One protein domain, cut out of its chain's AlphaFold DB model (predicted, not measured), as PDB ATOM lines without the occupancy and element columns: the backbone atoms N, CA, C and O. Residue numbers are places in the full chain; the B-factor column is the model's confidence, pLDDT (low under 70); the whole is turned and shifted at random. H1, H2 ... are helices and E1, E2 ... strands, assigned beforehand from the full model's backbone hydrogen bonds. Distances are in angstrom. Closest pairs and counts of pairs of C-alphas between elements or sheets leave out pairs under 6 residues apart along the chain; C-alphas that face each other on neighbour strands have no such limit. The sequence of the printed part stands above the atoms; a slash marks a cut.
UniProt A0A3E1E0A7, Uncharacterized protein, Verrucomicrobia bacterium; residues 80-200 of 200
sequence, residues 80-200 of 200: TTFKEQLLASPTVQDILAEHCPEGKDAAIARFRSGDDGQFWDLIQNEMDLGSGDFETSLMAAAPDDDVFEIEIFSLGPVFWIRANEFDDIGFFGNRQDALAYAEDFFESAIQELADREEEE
ATOM      1  N   THR A  80     -34.808  27.134  23.120       85.00
ATOM      2  CA  THR A  80     -33.981  26.434  22.129       85.00
ATOM      3  C   THR A  80     -33.062  27.406  21.395       85.00
ATOM      4  O   THR A  80     -31.863  27.145  21.276       85.00
ATOM      5  N   THR A  81     -33.590  28.548  20.955       87.56
ATOM      6  CA  THR A  81     -32.806  29.622  20.332       87.56
ATOM      7  C   THR A  81     -31.765  30.179  21.296       87.56
ATOM      8  O   THR A  81     -30.600  30.314  20.916       87.56
ATOM      9  N   PHE A  82     -32.160  30.443  22.544       85.56
ATOM     10  CA  PHE A  82     -31.241  30.869  23.596       85.56
ATOM     11  C   PHE A  82     -30.082  29.885  23.758       85.56
ATOM     12  O   PHE A  82     -28.919  30.272  23.679       85.56
ATOM     13  N   LYS A  83     -30.401  28.597  23.918       84.50
ATOM     14  CA  LYS A  83     -29.426  27.518  24.084       84.50
ATOM     15  C   LYS A  83     -28.405  27.483  22.947       84.50
ATOM     16  O   LYS A  83     -27.206  27.430  23.207       84.50
ATOM     17  N   GLU A  84     -28.842  27.559  21.694       87.88
ATOM     18  CA  GLU A  84     -27.912  27.560  20.556       87.88
ATOM     19  C   GLU A  84     -27.050  28.835  20.495       87.88
ATOM     20  O   GLU A  84     -25.865  28.751  20.169       87.88
ATOM     21  N   GLN A  85     -27.593  30.006  20.854       87.31
ATOM     22  CA  GLN A  85     -26.810  31.250  20.932       87.31
ATOM     23  C   GLN A  85     -25.790  31.218  22.070       87.31
ATOM     24  O   GLN A  85     -24.646  31.635  21.896       87.31
ATOM     25  N   LEU A  86     -26.178  30.673  23.218       83.44
ATOM     26  CA  LEU A  86     -25.312  30.531  24.376       83.44
ATOM     27  C   LEU A  86     -24.185  29.529  24.099       83.44
ATOM     28  O   LEU A  86     -23.026  29.811  24.388       83.44
ATOM     29  N   LEU A  87     -24.482  28.407  23.435       85.81
ATOM     30  CA  LEU A  87     -23.462  27.469  22.962       85.81
ATOM     31  C   LEU A  87     -22.521  28.074  21.928       85.81
ATOM     32  O   LEU A  87     -21.421  27.559  21.761       85.81
ATOM     33  N   ALA A  88     -22.913  29.132  21.220       85.88
ATOM     34  CA  ALA A  88     -22.008  29.838  20.322       85.88
ATOM     35  C   ALA A  88     -20.990  30.713  21.080       85.88
ATOM     36  O   ALA A  88     -19.984  31.107  20.488       85.88
ATOM     37  N   SER A  89     -21.214  30.991  22.372       82.31
ATOM     38  CA  SER A  89     -20.303  31.761  23.224       82.31
ATOM     39  C   SER A  89     -19.059  30.936  23.591       82.31
ATOM     40  O   SER A  89     -19.191  29.884  24.225       82.31
ATOM     41  N   PRO A  90     -17.836  31.386  23.238       82.06
ATOM     42  CA  PRO A  90     -16.602  30.702  23.626       82.06
ATOM     43  C   PRO A  90     -16.455  30.568  25.143       82.06
ATOM     44  O   PRO A  90     -16.080  29.503  25.617       82.06
ATOM     45  N   THR A  91     -16.837  31.603  25.897       77.75
ATOM     46  CA  THR A  91     -16.787  31.602  27.364       77.75
ATOM     47  C   THR A  91     -17.620  30.458  27.934       77.75
ATOM     48  O   THR A  91     -17.122  29.649  28.710       77.75
ATOM     49  N   VAL A  92     -18.866  30.314  27.472       78.38
ATOM     50  CA  VAL A  92     -19.757  29.232  27.920       78.38
ATOM     51  C   VAL A  92     -19.210  27.871  27.516       78.38
ATOM     52  O   VAL A  92     -19.252  26.922  28.294       78.38
ATOM     53  N   GLN A  93     -18.667  27.755  26.305       81.62
ATOM     54  CA  GLN A  93     -18.032  26.521  25.862       81.62
ATOM     55  C   GLN A  93     -16.838  26.111  26.739       81.62
ATOM     56  O   GLN A  93     -16.624  24.912  26.927       81.62
ATOM     57  N   ASP A  94     -16.067  27.074  27.242       80.75
ATOM     58  CA  ASP A  94     -14.922  26.828  28.118       80.75
ATOM     59  C   ASP A  94     -15.383  26.409  29.522       80.75
ATOM     60  O   ASP A  94     -14.900  25.403  30.041       80.75
ATOM     61  N   ILE A  95     -16.406  27.075  30.073       77.81
ATOM     62  CA  ILE A  95     -17.047  26.701  31.348       77.81
ATOM     63  C   ILE A  95     -17.602  25.271  31.278       77.81
ATOM     64  O   ILE A  95     -17.338  24.430  32.141       77.81
ATOM     65  N   LEU A  96     -18.338  24.954  30.208       77.88
ATOM     66  CA  LEU A  96     -18.888  23.615  29.988       77.88
ATOM     67  C   LEU A  96     -17.786  22.550  29.896       77.88
ATOM     68  O   LEU A  96     -17.980  21.421  30.346       77.88
ATOM     69  N   ALA A  97     -16.631  22.892  29.322       80.56
ATOM     70  CA  ALA A  97     -15.491  21.989  29.241       80.56
ATOM     71  C   ALA A  97     -14.805  21.780  30.603       80.56
ATOM     72  O   ALA A  97     -14.332  20.676  30.868       80.56
ATOM     73  N   GLU A  98     -14.759  22.801  31.461       82.38
ATOM     74  CA  GLU A  98     -14.176  22.709  32.805       82.38
ATOM     75  C   GLU A  98     -15.035  21.866  33.758       82.38
ATOM     76  O   GLU A  98     -14.509  21.106  34.575       82.38
ATOM     77  N   HIS A  99     -16.360  21.954  33.634       74.31
ATOM     78  CA  HIS A  99     -17.292  21.276  34.535       74.31
ATOM     79  C   HIS A  99     -17.745  19.887  34.071       74.31
ATOM     80  O   HIS A  99     -18.319  19.139  34.866       74.31
ATOM     81  N   CYS A 100     -17.450  19.489  32.830       75.06
ATOM     82  CA  CYS A 100     -17.813  18.170  32.317       75.06
ATOM     83  C   CYS A 100     -16.585  17.242  32.231       75.06
ATOM     84  O   CYS A 100     -15.764  17.388  31.319       75.06
ATOM     85  N   PRO A 101     -16.451  16.238  33.120       78.19
ATOM     86  CA  PRO A 101     -15.312  15.316  33.106       78.19
ATOM     87  C   PRO A 101     -15.260  14.440  31.845       78.19
ATOM     88  O   PRO A 101     -14.201  13.921  31.496       78.19
ATOM     89  N   GLU A 102     -16.388  14.272  31.151       82.69
ATOM     90  CA  GLU A 102     -16.483  13.565  29.872       82.69
ATOM     91  C   GLU A 102     -16.015  14.406  28.670       82.69
ATOM     92  O   GLU A 102     -15.902  13.883  27.560       82.69
ATOM     93  N   GLY A 103     -15.704  15.686  28.893       81.25
ATOM     94  CA  GLY A 103     -15.201  16.619  27.895       81.25
ATOM     95  C   GLY A 103     -16.282  17.487  27.246       81.25
ATOM     96  O   GLY A 103     -17.485  17.257  27.365       81.25
ATOM     97  N   LYS A 104     -15.813  18.500  26.511       83.19
ATOM     98  CA  LYS A 104     -16.627  19.560  25.896       83.19
ATOM     99  C   LYS A 104     -17.777  19.046  25.026       83.19
ATOM    100  O   LYS A 104     -18.902  19.508  25.166       83.19
ATOM    101  N   ASP A 105     -17.523  18.075  24.152       85.94
ATOM    102  CA  ASP A 105     -18.547  17.579  23.219       85.94
ATOM    103  C   ASP A 105     -19.698  16.869  23.947       85.94
ATOM    104  O   ASP A 105     -20.862  17.015  23.570       85.94
ATOM    105  N   ALA A 106     -19.388  16.138  25.022       82.94
ATOM    106  CA  ALA A 106     -20.391  15.498  25.868       82.94
ATOM    107  C   ALA A 106     -21.213  16.538  26.646       82.94
ATOM    108  O   ALA A 106     -22.431  16.390  26.751       82.94
ATOM    109  N   ALA A 107     -20.570  17.612  27.118       79.44
ATOM    110  CA  ALA A 107     -21.238  18.740  27.763       79.44
ATOM    111  C   ALA A 107     -22.237  19.417  26.813       79.44
ATOM    112  O   ALA A 107     -23.401  19.589  27.160       79.44
ATOM    113  N   ILE A 108     -21.811  19.715  25.580       82.56
ATOM    114  CA  ILE A 108     -22.659  20.323  24.543       82.56
ATOM    115  C   ILE A 108     -23.823  19.394  24.168       82.56
ATOM    116  O   ILE A 108     -24.956  19.843  23.993       82.56
ATOM    117  N   ALA A 109     -23.576  18.088  24.043       83.44
ATOM    118  CA  ALA A 109     -24.631  17.123  23.740       83.44
ATOM    119  C   ALA A 109     -25.668  17.030  24.873       83.44
ATOM    120  O   ALA A 109     -26.867  17.030  24.594       83.44
ATOM    121  N   ARG A 110     -25.222  17.006  26.139       78.19
ATOM    122  CA  ARG A 110     -26.111  17.050  27.314       78.19
ATOM    123  C   ARG A 110     -26.924  18.334  27.348       78.19
ATOM    124  O   ARG A 110     -28.145  18.272  27.471       78.19
ATOM    125  N   PHE A 111     -26.260  19.462  27.124       77.62
ATOM    126  CA  PHE A 111     -26.878  20.777  27.037       77.62
ATOM    127  C   PHE A 111     -28.012  20.815  25.999       77.62
ATOM    128  O   PHE A 111     -29.103  21.306  26.275       77.62
ATOM    129  N   ARG A 112     -27.797  20.231  24.812       82.06
ATOM    130  CA  ARG A 112     -28.836  20.126  23.772       82.06
ATOM    131  C   ARG A 112     -29.958  19.151  24.120       82.06
ATOM    132  O   ARG A 112     -31.075  19.327  23.643       82.06
ATOM    133  N   SER A 113     -29.669  18.110  24.900       80.94
ATOM    134  CA  SER A 113     -30.626  17.037  25.203       80.94
ATOM    135  C   SER A 113     -31.731  17.425  26.189       80.94
ATOM    136  O   SER A 113     -32.704  16.686  26.307       80.94
ATOM    137  N   GLY A 114     -31.623  18.589  26.834       65.19
ATOM    138  CA  GLY A 114     -32.707  19.137  27.647       65.19
ATOM    139  C   GLY A 114     -32.710  18.696  29.115       65.19
ATOM    140  O   GLY A 114     -33.757  18.761  29.757       65.19
ATOM    141  N   ASP A 115     -31.581  18.218  29.653       68.94
ATOM    142  CA  ASP A 115     -31.432  18.014  31.103       68.94
ATOM    143  C   ASP A 115     -31.186  19.374  31.784       68.94
ATOM    144  O   ASP A 115     -30.073  19.738  32.166       68.94
ATOM    145  N   ASP A 116     -32.247  20.181  31.805       64.62
ATOM    146  CA  ASP A 116     -32.188  21.633  31.998       64.62
ATOM    147  C   ASP A 116     -31.823  22.045  33.424       64.62
ATOM    148  O   ASP A 116     -31.267  23.120  33.622       64.62
ATOM    149  N   GLY A 117     -32.065  21.180  34.414       69.00
ATOM    150  CA  GLY A 117     -31.753  21.476  35.814       69.00
ATOM    151  C   GLY A 117     -30.258  21.698  36.047       69.00
ATOM    152  O   GLY A 117     -29.862  22.707  36.617       69.00
ATOM    153  N   GLN A 118     -29.409  20.814  35.514       69.81
ATOM    154  CA  GLN A 118     -27.953  20.954  35.665       69.81
ATOM    155  C   GLN A 118     -27.395  22.150  34.886       69.81
ATOM    156  O   GLN A 118     -26.329  22.663  35.216       69.81
ATOM    157  N   PHE A 119     -28.097  22.576  33.837       72.88
ATOM    158  CA  PHE A 119     -27.716  23.728  33.036       72.88
ATOM    159  C   PHE A 119     -27.975  25.042  33.780       72.88
ATOM    160  O   PHE A 119     -27.066  25.868  33.859       72.88
ATOM    161  N   TRP A 120     -29.173  25.219  34.343       74.62
ATOM    162  CA  TRP A 120     -29.500  26.412  35.127       74.62
ATOM    163  C   TRP A 120     -28.609  26.534  36.349       74.62
ATOM    164  O   TRP A 120     -28.039  27.597  36.569       74.62
ATOM    165  N   ASP A 121     -28.384  25.421  37.052       77.19
ATOM    166  CA  ASP A 121     -27.447  25.381  38.170       77.19
ATOM    167  C   ASP A 121     -26.045  25.819  37.730       77.19
ATOM    168  O   ASP A 121     -25.369  26.550  38.446       77.19
ATOM    169  N   LEU A 122     -25.579  25.394  36.552       73.94
ATOM    170  CA  LEU A 122     -24.257  25.764  36.048       73.94
ATOM    171  C   LEU A 122     -24.173  27.255  35.703       73.94
ATOM    172  O   LEU A 122     -23.228  27.904  36.135       73.94
ATOM    173  N   ILE A 123     -25.150  27.804  34.979       76.31
ATOM    174  CA  ILE A 123     -25.169  29.239  34.654       76.31
ATOM    175  C   ILE A 123     -25.292  30.075  35.924       76.31
ATOM    176  O   ILE A 123     -24.528  31.017  36.099       76.31
ATOM    177  N   GLN A 124     -26.187  29.710  36.839       78.88
ATOM    178  CA  GLN A 124     -26.374  30.435  38.089       78.88
ATOM    179  C   GLN A 124     -25.124  30.384  38.974       78.88
ATOM    180  O   GLN A 124     -24.695  31.423  39.466       78.88
ATOM    181  N   ASN A 125     -24.490  29.215  39.118       74.75
ATOM    182  CA  ASN A 125     -23.236  29.092  39.865       74.75
ATOM    183  C   ASN A 125     -22.132  29.965  39.263       74.75
ATOM    184  O   ASN A 125     -21.380  30.592  39.998       74.75
ATOM    185  N   GLU A 126     -22.034  30.017  37.941       71.75
ATOM    186  CA  GLU A 126     -21.015  30.790  37.235       71.75
ATOM    187  C   GLU A 126     -21.239  32.303  37.411       71.75
ATOM    188  O   GLU A 126     -20.319  33.048  37.758       71.75
ATOM    189  N   MET A 127     -22.497  32.744  37.325       73.94
ATOM    190  CA  MET A 127     -22.885  34.113  37.663       73.94
ATOM    191  C   MET A 127     -22.562  34.468  39.117       73.94
ATOM    192  O   MET A 127     -21.962  35.510  39.377       73.94
ATOM    193  N   ASP A 128     -22.898  33.588  40.061       73.38
ATOM    194  CA  ASP A 128     -22.641  33.793  41.488       73.38
ATOM    195  C   ASP A 128     -21.131  33.764  41.822       73.38
ATOM    196  O   ASP A 128     -20.692  34.355  42.817       73.38
ATOM    197  N   LEU A 129     -20.319  33.101  40.987       70.00
ATOM    198  CA  LEU A 129     -18.853  33.105  41.042       70.00
ATOM    199  C   LEU A 129     -18.226  34.331  40.350       70.00
ATOM    200  O   LEU A 129     -17.023  34.560  40.511       70.00
ATOM    201  N   GLY A 130     -19.031  35.153  39.667       62.50
ATOM    202  CA  GLY A 130     -18.655  36.469  39.148       62.50
ATOM    203  C   GLY A 130     -18.026  36.467  37.756       62.50
ATOM    204  O   GLY A 130     -17.257  37.375  37.444       62.50
ATOM    205  N   SER A 131     -18.288  35.455  36.935       64.06
ATOM    206  CA  SER A 131     -17.733  35.363  35.576       64.06
ATOM    207  C   SER A 131     -18.671  35.840  34.467       64.06
ATOM    208  O   SER A 131     -18.222  36.014  33.333       64.06
ATOM    209  N   GLY A 132     -19.949  36.076  34.768       65.69
ATOM    210  CA  GLY A 132     -20.808  36.848  33.879       65.69
ATOM    211  C   GLY A 132     -20.550  38.340  34.018       65.69
ATOM    212  O   GLY A 132     -20.334  38.850  35.119       65.69
ATOM    213  N   ASP A 133     -20.609  39.046  32.893       78.50
ATOM    214  CA  ASP A 133     -20.452  40.492  32.886       78.50
ATOM    215  C   ASP A 133     -21.769  41.122  33.358       78.50
ATOM    216  O   ASP A 133     -22.793  41.086  32.666       78.50
ATOM    217  N   PHE A 134     -21.756  41.679  34.569       82.19
ATOM    218  CA  PHE A 134     -22.852  42.502  35.066       82.19
ATOM    219  C   PHE A 134     -22.995  43.746  34.183       82.19
ATOM    220  O   PHE A 134     -22.050  44.523  34.034       82.19
ATOM    221  N   GLU A 135     -24.179  43.938  33.603       85.50
ATOM    222  CA  GLU A 135     -24.426  45.043  32.675       85.50
ATOM    223  C   GLU A 135     -25.059  46.238  33.372       85.50
ATOM    224  O   GLU A 135     -24.622  47.378  33.210       85.50
ATOM    225  N   THR A 136     -26.150  45.986  34.089       87.69
ATOM    226  CA  THR A 136     -26.921  47.003  34.796       87.69
ATOM    227  C   THR A 136     -27.914  46.324  35.723       87.69
ATOM    228  O   THR A 136     -28.273  45.164  35.520       87.69
ATOM    229  N   SER A 137     -28.425  47.086  36.680       90.81
ATOM    230  CA  SER A 137     -29.599  46.708  37.448       90.81
ATOM    231  C   SER A 137     -30.637  47.822  37.484       90.81
ATOM    232  O   SER A 137     -30.338  48.984  37.188       90.81
ATOM    233  N   LEU A 138     -31.871  47.434  37.794       91.44
ATOM    234  CA  LEU A 138     -32.975  48.314  38.159       91.44
ATOM    235  C   LEU A 138     -33.387  47.986  39.595       91.44
ATOM    236  O   LEU A 138     -33.233  46.851  40.041       91.44
ATOM    237  N   MET A 139     -33.936  48.969  40.298       94.00
ATOM    238  CA  MET A 139     -34.520  48.768  41.622       94.00
ATOM    239  C   MET A 139     -36.040  48.800  41.504       94.00
ATOM    240  O   MET A 139     -36.585  49.610  40.753       94.00
ATOM    241  N   ALA A 140     -36.709  47.924  42.242       92.31
ATOM    242  CA  ALA A 140     -38.160  47.837  42.277       92.31
ATOM    243  C   ALA A 140     -38.652  47.545  43.698       92.31
ATOM    244  O   ALA A 140     -37.913  47.026  44.534       92.31
ATOM    245  N   ALA A 141     -39.902  47.902  43.970       92.31
ATOM    246  CA  ALA A 141     -40.551  47.682  45.251       92.31
ATOM    247  C   ALA A 141     -41.463  46.453  45.204       92.31
ATOM    248  O   ALA A 141     -42.288  46.296  44.299       92.31
ATOM    249  N   ALA A 142     -41.345  45.605  46.219       86.56
ATOM    250  CA  ALA A 142     -42.318  44.574  46.522       86.56
ATOM    251  C   ALA A 142     -43.538  45.176  47.262       86.56
ATOM    252  O   ALA A 142     -43.473  46.290  47.808       86.56
ATOM    253  N   PRO A 143     -44.685  44.466  47.286       79.56
ATOM    254  CA  PRO A 143     -45.907  44.953  47.931       79.56
ATOM    255  C   PRO A 143     -45.813  45.158  49.452       79.56
ATOM    256  O   PRO A 143     -46.686  45.802  50.025       79.56
ATOM    257  N   ASP A 144     -44.815  44.579  50.111       83.38
ATOM    258  CA  ASP A 144     -44.638  44.503  51.564       83.38
ATOM    259  C   ASP A 144     -43.505  45.393  52.095       83.38
ATOM    260  O   ASP A 144     -42.873  45.074  53.098       83.38
ATOM    261  N   ASP A 145     -43.291  46.538  51.448       74.06
ATOM    262  CA  ASP A 145     -42.245  47.525  51.765       74.06
ATOM    263  C   ASP A 145     -40.797  47.075  51.504       74.06
ATOM    264  O   ASP A 145     -39.865  47.856  51.704       74.06
ATOM    265  N   ASP A 146     -40.596  45.876  50.956       87.38
ATOM    266  CA  ASP A 146     -39.277  45.404  50.545       87.38
ATOM    267  C   ASP A 146     -38.852  46.005  49.191       87.38
ATOM    268  O   ASP A 146     -39.671  46.319  48.322       87.38
ATOM    269  N   VAL A 147     -37.542  46.190  49.014       92.50
ATOM    270  CA  VAL A 147     -36.923  46.656  47.764       92.50
ATOM    271  C   VAL A 147     -36.045  45.540  47.223       92.50
ATOM    272  O   VAL A 147     -35.197  45.013  47.946       92.50
ATOM    273  N   PHE A 148     -36.210  45.208  45.947       92.19
ATOM    274  CA  PHE A 148     -35.442  44.166  45.280       92.19
ATOM    275  C   PHE A 148     -34.745  44.683  44.021       92.19
ATOM    276  O   PHE A 148     -35.144  45.673  43.401       92.19
ATOM    277  N   GLU A 149     -33.670  43.988  43.660       92.56
ATOM    278  CA  GLU A 149     -32.854  44.291  42.490       92.56
ATOM    279  C   GLU A 149     -33.269  43.406  41.309       92.56
ATOM    280  O   GLU A 149     -33.449  42.191  41.439       92.56
ATOM    281  N   ILE A 150     -33.418  44.041  40.150       93.25
ATOM    282  CA  ILE A 150     -33.609  43.397  38.855       93.25
ATOM    283  C   ILE A 150     -32.270  43.485  38.136       93.25
ATOM    284  O   ILE A 150     -31.854  44.557  37.696       93.25
ATOM    285  N   GLU A 151     -31.583  42.362  38.028       92.69
ATOM    286  CA  GLU A 151     -30.247  42.255  37.465       92.69
ATOM    287  C   GLU A 151     -30.324  41.872  35.983       92.69
ATOM    288  O   GLU A 151     -31.048  40.952  35.591       92.69
ATOM    289  N   ILE A 152     -29.548  42.562  35.148       92.88
ATOM    290  CA  ILE A 152     -29.358  42.202  33.743       92.88
ATOM    291  C   ILE A 152     -27.902  41.795  33.556       92.88
ATOM    292  O   ILE A 152     -26.978  42.584  33.773       92.88
ATOM    293  N   PHE A 153     -27.707  40.561  33.109       90.00
ATOM    294  CA  PHE A 153     -26.393  39.969  32.899       90.00
ATOM    295  C   PHE A 153     -26.117  39.740  31.422       90.00
ATOM    296  O   PHE A 153     -27.009  39.333  30.678       90.00
ATOM    297  N   SER A 154     -24.867  39.950  31.012       89.69
ATOM    298  CA  SER A 154     -24.368  39.568  29.696       89.69
ATOM    299  C   SER A 154     -23.643  38.227  29.770       89.69
ATOM    300  O   SER A 154     -22.680  38.046  30.516       89.69
ATOM    301  N   LEU A 155     -24.098  37.281  28.951       84.31
ATOM    302  CA  LEU A 155     -23.489  35.966  28.735       84.31
ATOM    303  C   LEU A 155     -22.799  35.905  27.357       84.31
ATOM    304  O   LEU A 155     -22.735  34.857  26.704       84.31
ATOM    305  N   GLY A 156     -22.312  37.056  26.879       84.38
ATOM    306  CA  GLY A 156     -21.758  37.247  25.541       84.38
ATOM    307  C   GLY A 156     -22.810  37.798  24.572       84.38
ATOM    308  O   GLY A 156     -23.154  38.972  24.665       84.38
ATOM    309  N   PRO A 157     -23.319  37.007  23.606       85.38
ATOM    310  CA  PRO A 157     -24.336  37.485  22.667       85.38
ATOM    311  C   PRO A 157     -25.756  37.505  23.255       85.38
ATOM    312  O   PRO A 157     -26.683  37.930  22.570       85.38
ATOM    313  N   VAL A 158     -25.938  37.014  24.485       88.50
ATOM    314  CA  VAL A 158     -27.243  36.919  25.141       88.50
ATOM    315  C   VAL A 158     -27.247  37.702  26.444       88.50
ATOM    316  O   VAL A 158     -26.272  37.684  27.189       88.50
ATOM    317  N   PHE A 159     -28.386  38.323  26.723       90.81
ATOM    318  CA  PHE A 159     -28.716  39.005  27.956       90.81
ATOM    319  C   PHE A 159     -29.777  38.211  28.716       90.81
ATOM    320  O   PHE A 159     -30.775  37.784  28.126       90.81
ATOM    321  N   TRP A 160     -29.555  38.015  30.010       90.38
ATOM    322  CA  TRP A 160     -30.466  37.330  30.924       90.38
ATOM    323  C   TRP A 160     -30.952  38.314  31.985       90.38
ATOM    324  O   TRP A 160     -30.148  39.061  32.541       90.38
ATOM    325  N   ILE A 161     -32.264  38.327  32.231       92.00
ATOM    326  CA  ILE A 161     -32.887  39.127  33.289       92.00
ATOM    327  C   ILE A 161     -33.190  38.210  34.475       92.00
ATOM    328  O   ILE A 161     -33.921  37.226  34.326       92.00
ATOM    329  N   ARG A 162     -32.666  38.571  35.647       89.69
ATOM    330  CA  ARG A 162     -32.871  37.882  36.923       89.69
ATOM    331  C   ARG A 162     -33.443  38.865  37.942       89.69
ATOM    332  O   ARG A 162     -33.023  40.011  38.007       89.69
ATOM    333  N   ALA A 163     -34.364  38.402  38.772       90.50
ATOM    334  CA  ALA A 163     -34.721  39.070  40.016       90.50
ATOM    335  C   ALA A 163     -34.798  37.985  41.087       90.50
ATOM    336  O   ALA A 163     -35.460  36.975  40.873       90.50
ATOM    337  N   ASN A 164     -34.090  38.146  42.208       82.69
ATOM    338  CA  ASN A 164     -33.864  37.051  43.168       82.69
ATOM    339  C   ASN A 164     -35.145  36.429  43.753       82.69
ATOM    340  O   ASN A 164     -35.102  35.301  44.237       82.69
ATOM    341  N   GLU A 165     -36.263  37.149  43.708       80.81
ATOM    342  CA  GLU A 165     -37.561  36.697  44.220       80.81
ATOM    343  C   GLU A 165     -38.463  36.059  43.158       80.81
ATOM    344  O   GLU A 165     -39.537  35.550  43.478       80.81
ATOM    345  N   PHE A 166     -38.038  36.076  41.895       82.75
ATOM    346  CA  PHE A 166     -38.836  35.647  40.757       82.75
ATOM    347  C   PHE A 166     -38.154  34.496  40.020       82.75
ATOM    348  O   PHE A 166     -36.928  34.381  39.995       82.75
ATOM    349  N   ASP A 167     -38.974  33.655  39.389       80.38
ATOM    350  CA  ASP A 167     -38.487  32.713  38.384       80.38
ATOM    351  C   ASP A 167     -37.839  33.473  37.210       80.38
ATOM    352  O   ASP A 167     -38.045  34.678  37.026       80.38
ATOM    353  N   ASP A 168     -37.082  32.754  36.380       76.31
ATOM    354  CA  ASP A 168     -36.424  33.320  35.204       76.31
ATOM    355  C   ASP A 168     -37.384  34.116  34.313       76.31
ATOM    356  O   ASP A 168     -38.410  33.619  33.840       76.31
ATOM    357  N   ILE A 169     -37.005  35.360  34.035       85.06
ATOM    358  CA  ILE A 169     -37.891  36.345  33.406       85.06
ATOM    359  C   ILE A 169     -37.784  36.287  31.883       85.06
ATOM    360  O   ILE A 169     -38.784  36.410  31.170       85.06
ATOM    361  N   GLY A 170     -36.570  36.078  31.362       87.56
ATOM    362  CA  GLY A 170     -36.354  35.882  29.934       87.56
ATOM    363  C   GLY A 170     -34.918  36.080  29.449       87.56
ATOM    364  O   GLY A 170     -34.050  36.583  30.166       87.56
ATOM    365  N   PHE A 171     -34.712  35.707  28.182       90.12
ATOM    366  CA  PHE A 171     -33.444  35.806  27.451       90.12
ATOM    367  C   PHE A 171     -33.600  36.665  26.200       90.12
ATOM    368  O   PHE A 171     -34.610  36.577  25.494       90.12
ATOM    369  N   PHE A 172     -32.579  37.465  25.897       93.31
ATOM    370  CA  PHE A 172     -32.612  38.449  24.817       93.31
ATOM    371  C   PHE A 172     -31.287  38.480  24.063       93.31
ATOM    372  O   PHE A 172     -30.221  38.416  24.656       93.31
ATOM    373  N   GLY A 173     -31.334  38.645  22.743       90.19
ATOM    374  CA  GLY A 173     -30.122  38.719  21.915       90.19
ATOM    375  C   GLY A 173     -29.433  40.087  21.922       90.19
ATOM    376  O   GLY A 173     -28.439  40.274  21.226       90.19
ATOM    377  N   ASN A 174     -29.985  41.083  22.621       91.50
ATOM    378  CA  ASN A 174     -29.355  42.386  22.793       91.50
ATOM    379  C   ASN A 174     -29.795  43.069  24.094       91.50
ATOM    380  O   ASN A 174     -30.849  42.774  24.660       91.50
ATOM    381  N   ARG A 175     -28.962  44.017  24.527       93.00
ATOM    382  CA  ARG A 175     -29.106  44.753  25.782       93.00
ATOM    383  C   ARG A 175     -30.339  45.648  25.812       93.00
ATOM    384  O   ARG A 175     -30.980  45.760  26.850       93.00
ATOM    385  N   GLN A 176     -30.633  46.338  24.708       93.44
ATOM    386  CA  GLN A 176     -31.731  47.306  24.652       93.44
ATOM    387  C   GLN A 176     -33.084  46.626  24.851       93.44
ATOM    388  O   GLN A 176     -33.918  47.155  25.577       93.44
ATOM    389  N   ASP A 177     -33.270  45.461  24.238       93.62
ATOM    390  CA  ASP A 177     -34.496  44.681  24.338       93.62
ATOM    391  C   ASP A 177     -34.657  44.079  25.735       93.62
ATOM    392  O   ASP A 177     -35.754  44.128  26.280       93.62
ATOM    393  N   ALA A 178     -33.570  43.581  26.341       94.06
ATOM    394  CA  ALA A 178     -33.592  43.089  27.721       94.06
ATOM    395  C   ALA A 178     -33.992  44.192  28.709       94.06
ATOM    396  O   ALA A 178     -34.876  43.996  29.535       94.06
ATOM    397  N   LEU A 179     -33.368  45.367  28.596       94.19
ATOM    398  CA  LEU A 179     -33.661  46.496  29.474       94.19
ATOM    399  C   LEU A 179     -35.093  46.999  29.285       94.19
ATOM    400  O   LEU A 179     -35.813  47.142  30.263       94.19
ATOM    401  N   ALA A 180     -35.521  47.213  28.038       93.69
ATOM    402  CA  ALA A 180     -36.877  47.673  27.753       93.69
ATOM    403  C   ALA A 180     -37.933  46.672  28.242       93.69
ATOM    404  O   ALA A 180     -38.981  47.080  28.731       93.69
ATOM    405  N   TYR A 181     -37.655  45.370  28.132       94.50
ATOM    406  CA  TYR A 181     -38.539  44.341  28.666       94.50
ATOM    407  C   TYR A 181     -38.555  44.334  30.197       94.50
ATOM    408  O   TYR A 181     -39.626  44.205  30.774       94.50
ATOM    409  N   ALA A 182     -37.404  44.486  30.865       93.94
ATOM    410  CA  ALA A 182     -37.342  44.581  32.325       93.94
ATOM    411  C   ALA A 182     -38.143  45.785  32.847       93.94
ATOM    412  O   ALA A 182     -38.918  45.640  33.788       93.94
ATOM    413  N   GLU A 183     -37.982  46.949  32.211       93.94
ATOM    414  CA  GLU A 183     -38.704  48.181  32.552       93.94
ATOM    415  C   GLU A 183     -40.222  48.014  32.411       93.94
ATOM    416  O   GLU A 183     -40.958  48.443  33.291       93.94
ATOM    417  N   ASP A 184     -40.693  47.369  31.337       93.31
ATOM    418  CA  ASP A 184     -42.123  47.123  31.111       93.31
ATOM    419  C   ASP A 184     -42.685  46.047  32.047       93.31
ATOM    420  O   ASP A 184     -43.711  46.241  32.696       93.31
ATOM    421  N   PHE A 185     -41.988  44.915  32.166       92.81
ATOM    422  CA  PHE A 185     -42.430  43.785  32.982       92.81
ATOM    423  C   PHE A 185     -42.559  44.165  34.462       92.81
ATOM    424  O   PHE A 185     -43.482  43.708  35.137       92.81
ATOM    425  N   PHE A 186     -41.660  45.020  34.955       92.81
ATOM    426  CA  PHE A 186     -41.659  45.514  36.330       92.81
ATOM    427  C   PHE A 186     -42.176  46.946  36.480       92.81
ATOM    428  O   PHE A 186     -42.000  47.523  37.551       92.81
ATOM    429  N   GLU A 187     -42.842  47.519  35.468       94.38
ATOM    430  CA  GLU A 187     -43.251  48.934  35.455       94.38
ATOM    431  C   GLU A 187     -43.957  49.337  36.755       94.38
ATOM    432  O   GLU A 187     -43.591  50.324  37.389       94.38
ATOM    433  N   SER A 188     -44.927  48.533  37.201       92.56
ATOM    434  CA  SER A 188     -45.685  48.820  38.424       92.56
ATOM    435  C   SER A 188     -44.819  48.784  39.688       92.56
ATOM    436  O   SER A 188     -44.998  49.621  40.563       92.56
ATOM    437  N   ALA A 189     -43.876  47.847  39.784       93.06
ATOM    438  CA  ALA A 189     -42.996  47.709  40.945       93.06
ATOM    439  C   ALA A 189     -41.915  48.805  40.980       93.06
ATOM    440  O   ALA A 189     -41.554  49.300  42.046       93.06
ATOM    441  N   ILE A 190     -41.417  49.217  39.811       93.44
ATOM    442  CA  ILE A 190     -40.487  50.344  39.666       93.44
ATOM    443  C   ILE A 190     -41.198  51.659  40.011       93.44
ATOM    444  O   ILE A 190     -40.643  52.489  40.731       93.44
ATOM    445  N   GLN A 191     -42.429  51.849  39.524       93.56
ATOM    446  CA  GLN A 191     -43.214  53.050  39.805       93.56
ATOM    447  C   GLN A 191     -43.577  53.155  41.290       93.56
ATOM    448  O   GLN A 191     -43.433  54.227  41.863       93.56
ATOM    449  N   GLU A 192     -43.972  52.051  41.922       92.94
ATOM    450  CA  GLU A 192     -44.250  51.996  43.361       92.94
ATOM    451  C   GLU A 192     -43.037  52.441  44.194       92.94
ATOM    452  O   GLU A 192     -43.181  53.223  45.132       92.94
ATOM    453  N   LEU A 193     -41.824  51.998  43.838       93.25
ATOM    454  CA  LEU A 193     -40.605  52.442  44.518       93.25
ATOM    455  C   LEU A 193     -40.389  53.951  44.356       93.25
ATOM    456  O   LEU A 193     -40.081  54.636  45.329       93.25
ATOM    457  N   ALA A 194     -40.575  54.466  43.138       91.94
ATOM    458  CA  ALA A 194     -40.432  55.889  42.856       91.94
ATOM    459  C   ALA A 194     -41.447  56.741  43.633       91.94
ATOM    460  O   ALA A 194     -41.089  57.811  44.121       91.94
ATOM    461  N   ASP A 195     -42.688  56.267  43.778       91.38
ATOM    462  CA  ASP A 195     -43.730  56.959  44.536       91.38
ATOM    463  C   ASP A 195     -43.376  57.017  46.036       91.38
ATOM    464  O   ASP A 195     -43.502  58.076  46.649       91.38
ATOM    465  N   ARG A 196     -42.844  55.927  46.615       89.62
ATOM    466  CA  ARG A 196     -42.378  55.897  48.017       89.62
ATOM    467  C   ARG A 196     -41.231  56.875  48.276       89.62
ATOM    468  O   ARG A 196     -41.245  57.575  49.282       89.62
ATOM    469  N   GLU A 197     -40.260  56.955  47.365       89.50
ATOM    470  CA  GLU A 197     -39.130  57.888  47.479       89.50
ATOM    471  C   GLU A 197     -39.552  59.368  47.387       89.50
ATOM    472  O   GLU A 197     -38.848  60.236  47.901       89.50
ATOM    473  N   GLU A 198     -40.680  59.686  46.737       90.56
ATOM    474  CA  GLU A 198     -41.206  61.058  46.662       90.56
ATOM    475  C   GLU A 198     -41.961  61.492  47.940       90.56
ATOM    476  O   GLU A 198     -42.155  62.695  48.149       90.56
ATOM    477  N   GLU A 199     -42.380  60.549  48.792       85.81
ATOM    478  CA  GLU A 199     -43.100  60.824  50.048       85.81
ATOM    479  C   GLU A 199     -42.181  61.104  51.259       85.81
ATOM    480  O   GLU A 199     -42.655  61.668  52.254       85.81
ATOM    481  N   GLU A 200     -40.889  60.758  51.176       80.12
ATOM    482  CA  GLU A 200     -39.864  60.979  52.221       80.12
ATOM    483  C   GLU A 200     -39.206  62.377  52.183       80.12
ATOM    484  O   GLU A 200     -39.019  62.966  53.280       80.12
TER     485      GLU A 200
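This is residues 80 to 200 of the 200 residues of an uncharacterized protein of Verrucomicrobia bacterium (UniProt A0A3E1E0A7). A twisted four-stranded antiparallel sheet, E1 to E4, makes the middle of an elongated model, with helix H5 packed on one face of it. At one end sits a loose head of four helices, H1 to H4, of which H1 and H4 graze the sheet; at the other end H6 stands beside edge strand E1, at the sheet's level, and makes the far tip. The printed part has 121 residues with six named helices and four named strands, in the order H1 H2 H3 H4 E1 E2 E3 E4 H5 H6, and its class is mixed, helices and strands. The sheet's order is E1 E2 E3 E4. The whole is only just loose, close to compact, with a radius of gyration of the C-alphas of 16.6 A, and its outline is a rod spanning 58 by 24 by 22 A.

Find C-alpha 80 at (-33.981, 26.434, 22.129), where H1 begins; it runs from residue 80 to 87. H2 follows as residues 90 to 99, 14.4 A from first to last C-alpha, and H3 as residues 104 to 113, 14.2 A. H4, residues 116 to 129, is the longest helix by residues and measures 19.8 A. Look next at C-alpha 133, at (-20.452, 40.492, 32.886): there E1 begins, residues 133 to 141, 24.7 A long. E2 is residues 147 to 154, 23.1 A, E3 is residues 159 to 163, 13.5 A, and E4 is residues 170 to 172, 6.8 A. H5 takes residues 175 to 185, 15.2 A, and H6 residues 187 to 199, 18.8 A, ending at C-alpha 199 at (-43.100, 60.824, 50.048).

Begin with the sheet, a meander in which each strand is the antiparallel neighbour of the one before. In the hairpin E1 and E2 look for N 138 and O 150, 2.9 A apart and within hydrogen-bond range; in the hairpin E2 and E3, for N 151 and O 162, 2.8 A; in the hairpin E3 and E4, for N 159 and O 172, 2.8 A. From edge to edge the strands' lines turn by 44 degrees. H5 is on one face of the sheet, which gives two layers, helices on one face of a sheet; the closest C-alphas of H5 and E4 are those of Ala 178 and Phe 172, 5.6 A apart, and the closest of H5 and E3 are those of Arg 175 and Phe 159, 6.2 A apart. H6 stands at the sheet's level, at a height of 0.6 A; the C-alphas of Ala 140 in E1 and Ile 190 come to 4.3 A. H5 and H6 are close but not clearly touching, 7.6 A between the C-alphas of Glu 183 and Ile 190. Toward the other end, H1 only grazes the sheet with its residues 81 to 86, and H4 with its residues 124 to 127. H2 and H3 touch, about perpendicular at 83 degrees, with the C-alphas of Ala 97 and Lys 104 at 4.3 A. H1 and H3 only just touch, with 3 pairs of C-alphas within 8 A, the closest being Leu 87 and Ile 108 at 7.4 A; they run opposite ways at a shallow tilt of 11 degrees. H4 touches no helix, but H2 and H4 are near each other. H3 and H6 are apart. In each of the six helices every O i to N i+4 pair is within hydrogen-bond range.

The two C-alphas farthest apart are those of Glu 102 and Glu 199, 57.9 A. The printed part has no cut and ends at residue 200, the chain's last. No link is long: E3 to E4, with 6 residues between them, is short, and the others are tight. The mean pLDDT of the printed part is 84.3; look for values under 70 at residues 114 to 118 and 130 to 132.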